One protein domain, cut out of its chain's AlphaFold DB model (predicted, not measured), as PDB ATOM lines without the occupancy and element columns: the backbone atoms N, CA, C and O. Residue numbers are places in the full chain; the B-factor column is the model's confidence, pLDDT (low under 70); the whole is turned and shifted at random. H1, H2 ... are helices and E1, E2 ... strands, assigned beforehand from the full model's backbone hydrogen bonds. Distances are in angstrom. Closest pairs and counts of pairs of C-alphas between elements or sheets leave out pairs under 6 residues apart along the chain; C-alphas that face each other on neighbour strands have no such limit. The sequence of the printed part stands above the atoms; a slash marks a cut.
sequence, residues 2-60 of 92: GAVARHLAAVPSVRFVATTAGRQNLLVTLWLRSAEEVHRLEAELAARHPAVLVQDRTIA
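This is residues 2 to 60 of the 92 residues of an uncharacterized protein of Streptomyces griseofuscus (UniProt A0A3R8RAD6). A two-strand hairpin, E1 and E2, makes a small floor, with H1 and H2 over one face of it: H1 packs on E1, and H2 is set farther off beyond E2. From the end of H2 the unnamed tail, residues 49 to 60, folds back past the E2 side of the hairpin. The printed part has 59 residues with two named helices and two named strands, in the order H1, E1, E2, H2; the sheet E1 - E2 is antiparallel and the class is mixed, helices and strands. It is compact, with a radius of gyration of the C-alphas of 10.9 A, and spans 29 by 24 by 20 A.

Find C-alpha 2 at (37.469, -11.618, -34.053); from there H1 runs through residues 2 to 9, 10.4 A long. Next comes E1, residues 14 to 19, 14.3 A from first to last C-alpha. E2 follows at residues 26 to 30, 13.2 A long, beginning at C-alpha 26 at (37.957, -17.078, -42.822). H2, residues 36 to 48, covers 18.6 A and ends at C-alpha 48 at (35.564, -1.439, -42.867).

Look first at the hairpin E1 and E2, antiparallel at 170 degrees between their directions. N 15 and O 29 are 2.8 A apart and N 29 and O 16 are 2.9 A apart, within hydrogen-bond range. H1 touches E1, with the closest C-alphas, those of Ala 5 and Val 17, 6.5 A apart. H1 and E2 are near each other, with 8 pairs of C-alphas within 10 A. H1 and H2 are near each other, with 6 such pairs. E1 and H2 are apart. In H1 and H2 every O i to N i+4 pair is within hydrogen-bond range.

The C-alphas farthest apart, those of Gly 22 and Arg 33, are 30.2 A apart. The printed part has no cut, and no link between named elements is long. The mean pLDDT of the printed part is 92.0, and no printed residue is under 70.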
ATOM      1  N   GLY A   2      38.712 -11.633 -34.853       85.44
ATOM      2  CA  GLY A   2      37.469 -11.618 -34.053       85.44
ATOM      3  C   GLY A   2      36.493 -10.461 -34.336       85.44
ATOM      4  O   GLY A   2      35.286 -10.678 -34.368       85.44
ATOM      5  N   ALA A   3      36.994  -9.250 -34.606       89.88
ATOM      6  CA  ALA A   3      36.148  -8.110 -34.979       89.88
ATOM      7  C   ALA A   3      35.443  -8.306 -36.336       89.88
ATOM      8  O   ALA A   3      34.255  -8.027 -36.450       89.88
ATOM      9  N   VAL A   4      36.158  -8.854 -37.326       93.06
ATOM     10  CA  VAL A   4      35.630  -9.166 -38.667       93.06
ATOM     11  C   VAL A   4      34.555 -10.248 -38.577       93.06
ATOM     12  O   VAL A   4      33.468 -10.095 -39.124       93.06
ATOM     13  N   ALA A   5      34.828 -11.324 -37.833       93.25
ATOM     14  CA  ALA A   5      33.867 -12.406 -37.645       93.25
ATOM     15  C   ALA A   5      32.584 -11.918 -36.953       93.25
ATOM     16  O   ALA A   5      31.490 -12.285 -37.369       93.25
ATOM     17  N   ARG A   6      32.707 -11.046 -35.943       93.88
ATOM     18  CA  ARG A   6      31.555 -10.450 -35.249       93.88
ATOM     19  C   ARG A   6      30.741  -9.531 -36.156       93.88
ATOM     20  O   ARG A   6      29.519  -9.583 -36.110       93.88
ATOM     21  N   HIS A   7      31.410  -8.724 -36.977       93.62
ATOM     22  CA  HIS A   7      30.749  -7.914 -37.996       93.62
ATOM     23  C   HIS A   7      29.935  -8.805 -38.943       93.62
ATOM     24  O   HIS A   7      28.740  -8.592 -39.113       93.62
ATOM     25  N   LEU A   8      30.562  -9.835 -39.521       93.81
ATOM     26  CA  LEU A   8      29.907 -10.722 -40.487       93.81
ATOM     27  C   LEU A   8      28.752 -11.505 -39.859       93.81
ATOM     28  O   LEU A   8      27.716 -11.672 -40.490       93.81
ATOM     29  N   ALA A   9      28.894 -11.934 -38.604       94.12
ATOM     30  CA  ALA A   9      27.828 -12.610 -37.868       94.12
ATOM     31  C   ALA A   9      26.588 -11.726 -37.633       94.12
ATOM     32  O   ALA A   9      25.506 -12.257 -37.406       94.12
ATOM     33  N   ALA A  10      26.727 -10.396 -37.695       94.00
ATOM     34  CA  ALA A  10      25.612  -9.458 -37.579       94.00
ATOM     35  C   ALA A  10      24.883  -9.204 -38.915       94.00
ATOM     36  O   ALA A  10      23.819  -8.585 -38.921       94.00
ATOM     37  N   VAL A  11      25.426  -9.670 -40.046       91.56
ATOM     38  CA  VAL A  11      24.813  -9.496 -41.368       91.56
ATOM     39  C   VAL A  11      23.674 -10.517 -41.545       91.56
ATOM     40  O   VAL A  11      23.939 -11.717 -41.541       91.56
ATOM     41  N   PRO A  12      22.408 -10.107 -41.774       90.62
ATOM     42  CA  PRO A  12      21.262 -11.033 -41.786       90.62
ATOM     43  C   PRO A  12      21.304 -12.145 -42.849       90.62
ATOM     44  O   PRO A  12      20.671 -13.196 -42.698       90.62
ATOM     45  N   SER A  13      22.009 -11.915 -43.959       91.50
ATOM     46  CA  SER A  13      22.194 -12.920 -45.009       91.50
ATOM     47  C   SER A  13      23.225 -13.984 -44.625       91.50
ATOM     48  O   SER A  13      23.160 -15.091 -45.163       91.50
ATOM     49  N   VAL A  14      24.129 -13.702 -43.682       93.56
ATOM     50  CA  VAL A  14      25.173 -14.628 -43.231       93.56
ATOM     51  C   VAL A  14      24.569 -15.722 -42.350       93.56
ATOM     52  O   VAL A  14      23.799 -15.475 -41.427       93.56
ATOM     53  N   ARG A  15      24.904 -16.976 -42.665       91.94
ATOM     54  CA  ARG A  15      24.387 -18.185 -41.998       91.94
ATOM     55  C   ARG A  15      25.465 -19.001 -41.310       91.94
ATOM     56  O   ARG A  15      25.144 -19.848 -40.482       91.94
ATOM     57  N   PHE A  16      26.722 -18.756 -41.656       93.44
ATOM     58  CA  PHE A  16      27.866 -19.403 -41.043       93.44
ATOM     59  C   PHE A  16      29.099 -18.521 -41.206       93.44
ATOM     60  O   PHE A  16      29.349 -18.003 -42.296       93.44
ATOM     61  N   VAL A  17      29.863 -18.374 -40.127       95.12
ATOM     62  CA  VAL A  17      31.191 -17.757 -40.128       95.12
ATOM     63  C   VAL A  17      32.089 -18.633 -39.279       95.12
ATOM     64  O   VAL A  17      31.760 -18.922 -38.130       95.12
ATOM     65  N   ALA A  18      33.225 -19.031 -39.831       94.00
ATOM     66  CA  ALA A  18      34.226 -19.775 -39.091       94.00
ATOM     67  C   ALA A  18      35.628 -19.342 -39.478       94.00
ATOM     68  O   ALA A  18      35.900 -18.940 -40.610       94.00
ATOM     69  N   THR A  19      36.527 -19.462 -38.514       94.06
ATOM     70  CA  THR A  19      37.954 -19.335 -38.756       94.06
ATOM     71  C   THR A  19      38.523 -20.701 -39.097       94.06
ATOM     72  O   THR A  19      38.239 -21.679 -38.406       94.06
ATOM     73  N   THR A  20      39.334 -20.760 -40.137       93.00
ATOM     74  CA  THR A  20      39.986 -21.981 -40.618       93.00
ATOM     75  C   THR A  20      41.492 -21.882 -40.405       93.00
ATOM     76  O   THR A  20      42.055 -20.790 -40.302       93.00
ATOM     77  N   ALA A  21      42.166 -23.029 -40.327       93.31
ATOM     78  CA  ALA A  21      43.621 -23.060 -40.360       93.31
ATOM     79  C   ALA A  21      44.122 -22.781 -41.790       93.31
ATOM     80  O   ALA A  21      43.516 -23.231 -42.761       93.31
ATOM     81  N   GLY A  22      45.244 -22.071 -41.916       91.00
ATOM     82  CA  GLY A  22      45.888 -21.784 -43.202       91.00
ATOM     83  C   GLY A  22      45.795 -20.320 -43.638       91.00
ATOM     84  O   GLY A  22      45.437 -19.438 -42.861       91.00
ATOM     85  N   ARG A  23      46.178 -20.052 -44.894       88.56
ATOM     86  CA  ARG A  23      46.244 -18.689 -45.464       88.56
ATOM     87  C   ARG A  23      44.858 -18.088 -45.697       88.56
ATOM     88  O   ARG A  23      44.647 -16.908 -45.446       88.56
ATOM     89  N   GLN A  24      43.923 -18.908 -46.172       92.44
ATOM     90  CA  GLN A  24      42.503 -18.582 -46.251       92.44
ATOM     91  C   GLN A  24      41.891 -18.976 -44.909       92.44
ATOM     92  O   GLN A  24      41.524 -20.129 -44.697       92.44
ATOM     93  N   ASN A  25      41.898 -18.032 -43.972       93.38
ATOM     94  CA  ASN A  25      41.609 -18.280 -42.559       93.38
ATOM     95  C   ASN A  25      40.187 -17.885 -42.136       93.38
ATOM     96  O   ASN A  25      39.873 -17.937 -40.946       93.38
ATOM     97  N   LEU A  26      39.334 -17.482 -43.077       93.75
ATOM     98  CA  LEU A  26      37.957 -17.078 -42.822       93.75
ATOM     99  C   LEU A  26      37.037 -17.675 -43.889       93.75
ATOM    100  O   LEU A  26      37.190 -17.392 -45.075       93.75
ATOM    101  N   LEU A  27      36.071 -18.477 -43.447       94.50
ATOM    102  CA  LEU A  27      35.018 -19.052 -44.274       94.50
ATOM    103  C   LEU A  27      33.681 -18.417 -43.896       94.50
ATOM    104  O   LEU A  27      33.316 -18.374 -42.719       94.50
ATOM    105  N   VAL A  28      32.940 -17.961 -44.904       94.62
ATOM    106  CA  VAL A  28      31.624 -17.339 -44.742       94.62
ATOM    107  C   VAL A  28      30.640 -18.006 -45.691       94.62
ATOM    108  O   VAL A  28      30.934 -18.206 -46.866       94.62
ATOM    109  N   THR A  29      29.453 -18.340 -45.192       94.69
ATOM    110  CA  THR A  29      28.333 -18.793 -46.023       94.69
ATOM    111  C   THR A  29      27.150 -17.870 -45.802       94.69
ATOM    112  O   THR A  29      26.762 -17.613 -44.662       94.69
ATOM    113  N   LEU A  30      26.554 -17.403 -46.894       93.19
ATOM    114  CA  LEU A  30      25.395 -16.524 -46.884       93.19
ATOM    115  C   LEU A  30      24.336 -17.001 -47.877       93.19
ATOM    116  O   LEU A  30      24.639 -17.720 -48.828       93.19
ATOM    117  N   TRP A  31      23.084 -16.619 -47.638       91.62
ATOM    118  CA  TRP A  31      22.028 -16.752 -48.639       91.62
ATOM    119  C   TRP A  31      21.950 -15.485 -49.463       91.62
ATOM    120  O   TRP A  31      21.856 -14.390 -48.913       91.62
ATOM    121  N   LEU A  32      21.972 -15.670 -50.775       86.56
ATOM    122  CA  LEU A  32      21.928 -14.601 -51.751       86.56
ATOM    123  C   LEU A  32      20.519 -14.510 -52.318       86.56
ATOM    124  O   LEU A  32      19.971 -15.515 -52.769       86.56
ATOM    125  N   ARG A  33      19.949 -13.307 -52.330       85.94
ATOM    126  CA  ARG A  33      18.788 -13.007 -53.181       85.94
ATOM    127  C   ARG A  33      19.217 -12.687 -54.611       85.94
ATOM    128  O   ARG A  33      18.453 -12.920 -55.539       85.94
ATOM    129  N   SER A  34      20.441 -12.188 -54.788       87.94
ATOM    130  CA  SER A  34      21.086 -11.967 -56.085       87.94
ATOM    131  C   SER A  34      22.609 -12.060 -55.950       87.94
ATOM    132  O   SER A  34      23.157 -11.905 -54.859       87.94
ATOM    133  N   ALA A  35      23.314 -12.283 -57.063       85.44
ATOM    134  CA  ALA A  35      24.780 -12.286 -57.074       85.44
ATOM    135  C   ALA A  35      25.383 -10.919 -56.685       85.44
ATOM    136  O   ALA A  35      26.480 -10.858 -56.137       85.44
ATOM    137  N   GLU A  36      24.650  -9.823 -56.907       89.12
ATOM    138  CA  GLU A  36      25.071  -8.467 -56.536       89.12
ATOM    139  C   GLU A  36      25.242  -8.297 -55.017       89.12
ATOM    140  O   GLU A  36      26.108  -7.546 -54.567       89.12
ATOM    141  N   GLU A  37      24.466  -9.033 -54.207       88.06
ATOM    142  CA  GLU A  37      24.607  -8.993 -52.745       88.06
ATOM    143  C   GLU A  37      26.007  -9.434 -52.288       88.06
ATOM    144  O   GLU A  37      26.501  -8.905 -51.292       88.06
ATOM    145  N   VAL A  38      26.676 -10.327 -53.034       90.19
ATOM    146  CA  VAL A  38      28.077 -10.701 -52.769       90.19
ATOM    147  C   VAL A  38      28.973  -9.481 -52.926       90.19
ATOM    148  O   VAL A  38      29.698  -9.125 -52.004       90.19
ATOM    149  N   HIS A  39      28.884  -8.801 -54.068       90.50
ATOM    150  CA  HIS A  39      29.755  -7.668 -54.368       90.50
ATOM    151  C   HIS A  39      29.591  -6.531 -53.350       90.50
ATOM    152  O   HIS A  39      30.575  -5.962 -52.882       90.50
ATOM    153  N   ARG A  40      28.347  -6.244 -52.942       90.62
ATOM    154  CA  ARG A  40      28.055  -5.225 -51.927       90.62
ATOM    155  C   ARG A  40      28.666  -5.568 -50.569       90.62
ATOM    156  O   ARG A  40      29.269  -4.699 -49.942       90.62
ATOM    157  N   LEU A  41      28.537  -6.824 -50.135       90.69
ATOM    158  CA  LEU A  41      29.129  -7.294 -48.882       90.69
ATOM    159  C   LEU A  41      30.657  -7.176 -48.911       90.69
ATOM    160  O   LEU A  41      31.269  -6.764 -47.931       90.69
ATOM    161  N   GLU A  42      31.281  -7.515 -50.035       92.44
ATOM    162  CA  GLU A  42      32.733  -7.438 -50.188       92.44
ATOM    163  C   GLU A  42      33.248  -6.003 -50.195       92.44
ATOM    164  O   GLU A  42      34.265  -5.723 -49.565       92.44
ATOM    165  N   ALA A  43      32.536  -5.088 -50.856       92.94
ATOM    166  CA  ALA A  43      32.863  -3.668 -50.832       92.94
ATOM    167  C   ALA A  43      32.767  -3.096 -49.407       92.94
ATOM    168  O   ALA A  43      33.668  -2.385 -48.959       92.94
ATOM    169  N   GLU A  44      31.717  -3.451 -48.659       92.19
ATOM    170  CA  GLU A  44      31.565  -3.066 -47.250       92.19
ATOM    171  C   GLU A  44      32.693  -3.639 -46.379       92.19
ATOM    172  O   GLU A  44      33.265  -2.929 -45.544       92.19
ATOM    173  N   LEU A  45      33.038  -4.909 -46.599       92.56
ATOM    174  CA  LEU A  45      34.099  -5.595 -45.874       92.56
ATOM    175  C   LEU A  45      35.466  -4.961 -46.156       92.56
ATOM    176  O   LEU A  45      36.209  -4.708 -45.213       92.56
ATOM    177  N   ALA A  46      35.771  -4.643 -47.414       93.38
ATOM    178  CA  ALA A  46      37.006  -3.967 -47.799       93.38
ATOM    179  C   ALA A  46      37.098  -2.554 -47.198       93.38
ATOM    180  O   ALA A  46      38.156  -2.160 -46.711       93.38
ATOM    181  N   ALA A  47      35.984  -1.813 -47.168       94.19
ATOM    182  CA  ALA A  47      35.939  -0.469 -46.599       94.19
ATOM    183  C   ALA A  47      36.136  -0.463 -45.071       94.19
ATOM    184  O   ALA A  47      36.855   0.383 -44.541       94.19
ATOM    185  N   ARG A  48      35.508  -1.395 -44.343       93.75
ATOM    186  CA  ARG A  48      35.564  -1.439 -42.867       93.75
ATOM    187  C   ARG A  48      36.726  -2.261 -42.320       93.75
ATOM    188  O   ARG A  48      37.155  -2.047 -41.186       93.75
ATOM    189  N   HIS A  49      37.234  -3.203 -43.105       93.94
ATOM    190  CA  HIS A  49      38.321  -4.098 -42.728       93.94
ATOM    191  C   HIS A  49      39.359  -4.208 -43.859       93.94
ATOM    192  O   HIS A  49      39.484  -5.270 -44.466       93.94
ATOM    193  N   PRO A  50      40.172  -3.160 -44.100       91.88
ATOM    194  CA  PRO A  50      41.097  -3.107 -45.242       91.88
ATOM    195  C   PRO A  50      42.146  -4.229 -45.288       91.88
ATOM    196  O   PRO A  50      42.705  -4.522 -46.338       91.88
ATOM    197  N   ALA A  51      42.425  -4.872 -44.149       91.00
ATOM    198  CA  ALA A  51      43.341  -6.010 -44.060       91.00
ATOM    199  C   ALA A  51      42.713  -7.353 -44.491       91.00
ATOM    200  O   ALA A  51      43.405  -8.371 -44.522       91.00
ATOM    201  N   VAL A  52      41.406  -7.391 -44.767       92.25
ATOM    202  CA  VAL A  52      40.692  -8.598 -45.195       92.25
ATOM    203  C   VAL A  52      40.662  -8.651 -46.714       92.25
ATOM    204  O   VAL A  52      40.200  -7.724 -47.370       92.25
ATOM    205  N   LEU A  53      41.122  -9.771 -47.269       93.00
ATOM    206  CA  LEU A  53      41.141 -10.018 -48.705       93.00
ATOM    207  C   LEU A  53      40.227 -11.194 -49.034       93.00
ATOM    208  O   LEU A  53      40.370 -12.279 -48.467       93.00
ATOM    209  N   VAL A  54      39.311 -10.986 -49.976       93.38
ATOM    210  CA  VAL A  54      38.415 -12.036 -50.466       93.38
ATOM    211  C   VAL A  54      39.118 -12.803 -51.579       93.38
ATOM    212  O   VAL A  54      39.310 -12.279 -52.674       93.38
ATOM    213  N   GLN A  55      39.527 -14.034 -51.273       94.19
ATOM    214  CA  GLN A  55      40.343 -14.864 -52.167       94.19
ATOM    215  C   GLN A  55      39.516 -15.752 -53.102       94.19
ATOM    216  O   GLN A  55      39.974 -16.061 -54.195       94.19
ATOM    217  N   ASP A  56      38.319 -16.166 -52.684       93.12
ATOM    218  CA  ASP A  56      37.457 -17.064 -53.454       93.12
ATOM    219  C   ASP A  56      35.979 -16.687 -53.302       93.12
ATOM    220  O   ASP A  56      35.572 -16.138 -52.274       93.12
ATOM    221  N   ARG A  57      35.189 -16.986 -54.339       92.88
ATOM    222  CA  ARG A  57      33.731 -16.821 -54.373       92.88
ATOM    223  C   ARG A  57      33.118 -18.078 -54.965       92.88
ATOM    224  O   ARG A  57      33.167 -18.294 -56.172       92.88
ATOM    225  N   THR A  58      32.467 -18.862 -54.119       92.88
ATOM    226  CA  THR A  58      31.764 -20.069 -54.548       92.88
ATOM    227  C   THR A  58      30.254 -19.877 -54.404       92.88
ATOM    228  O   THR A  58      29.762 -19.550 -53.324       92.88
ATOM    229  N   ILE A  59      29.506 -20.114 -55.486       91.25
ATOM    230  CA  ILE A  59      28.037 -20.099 -55.482       91.25
ATOM    231  C   ILE A  59      27.528 -21.540 -55.512       91.25
ATOM    232  O   ILE A  59      27.701 -22.262 -56.492       91.25
ATOM    233  N   ALA A  60      26.857 -21.955 -54.438       90.69
ATOM    234  CA  ALA A  60      26.187 -23.248 -54.387       90.69
ATOM    235  C   ALA A  60      24.816 -23.163 -55.080       90.69
ATOM    236  O   ALA A  60      23.865 -22.632 -54.512       90.69
TER     237      ALA A  60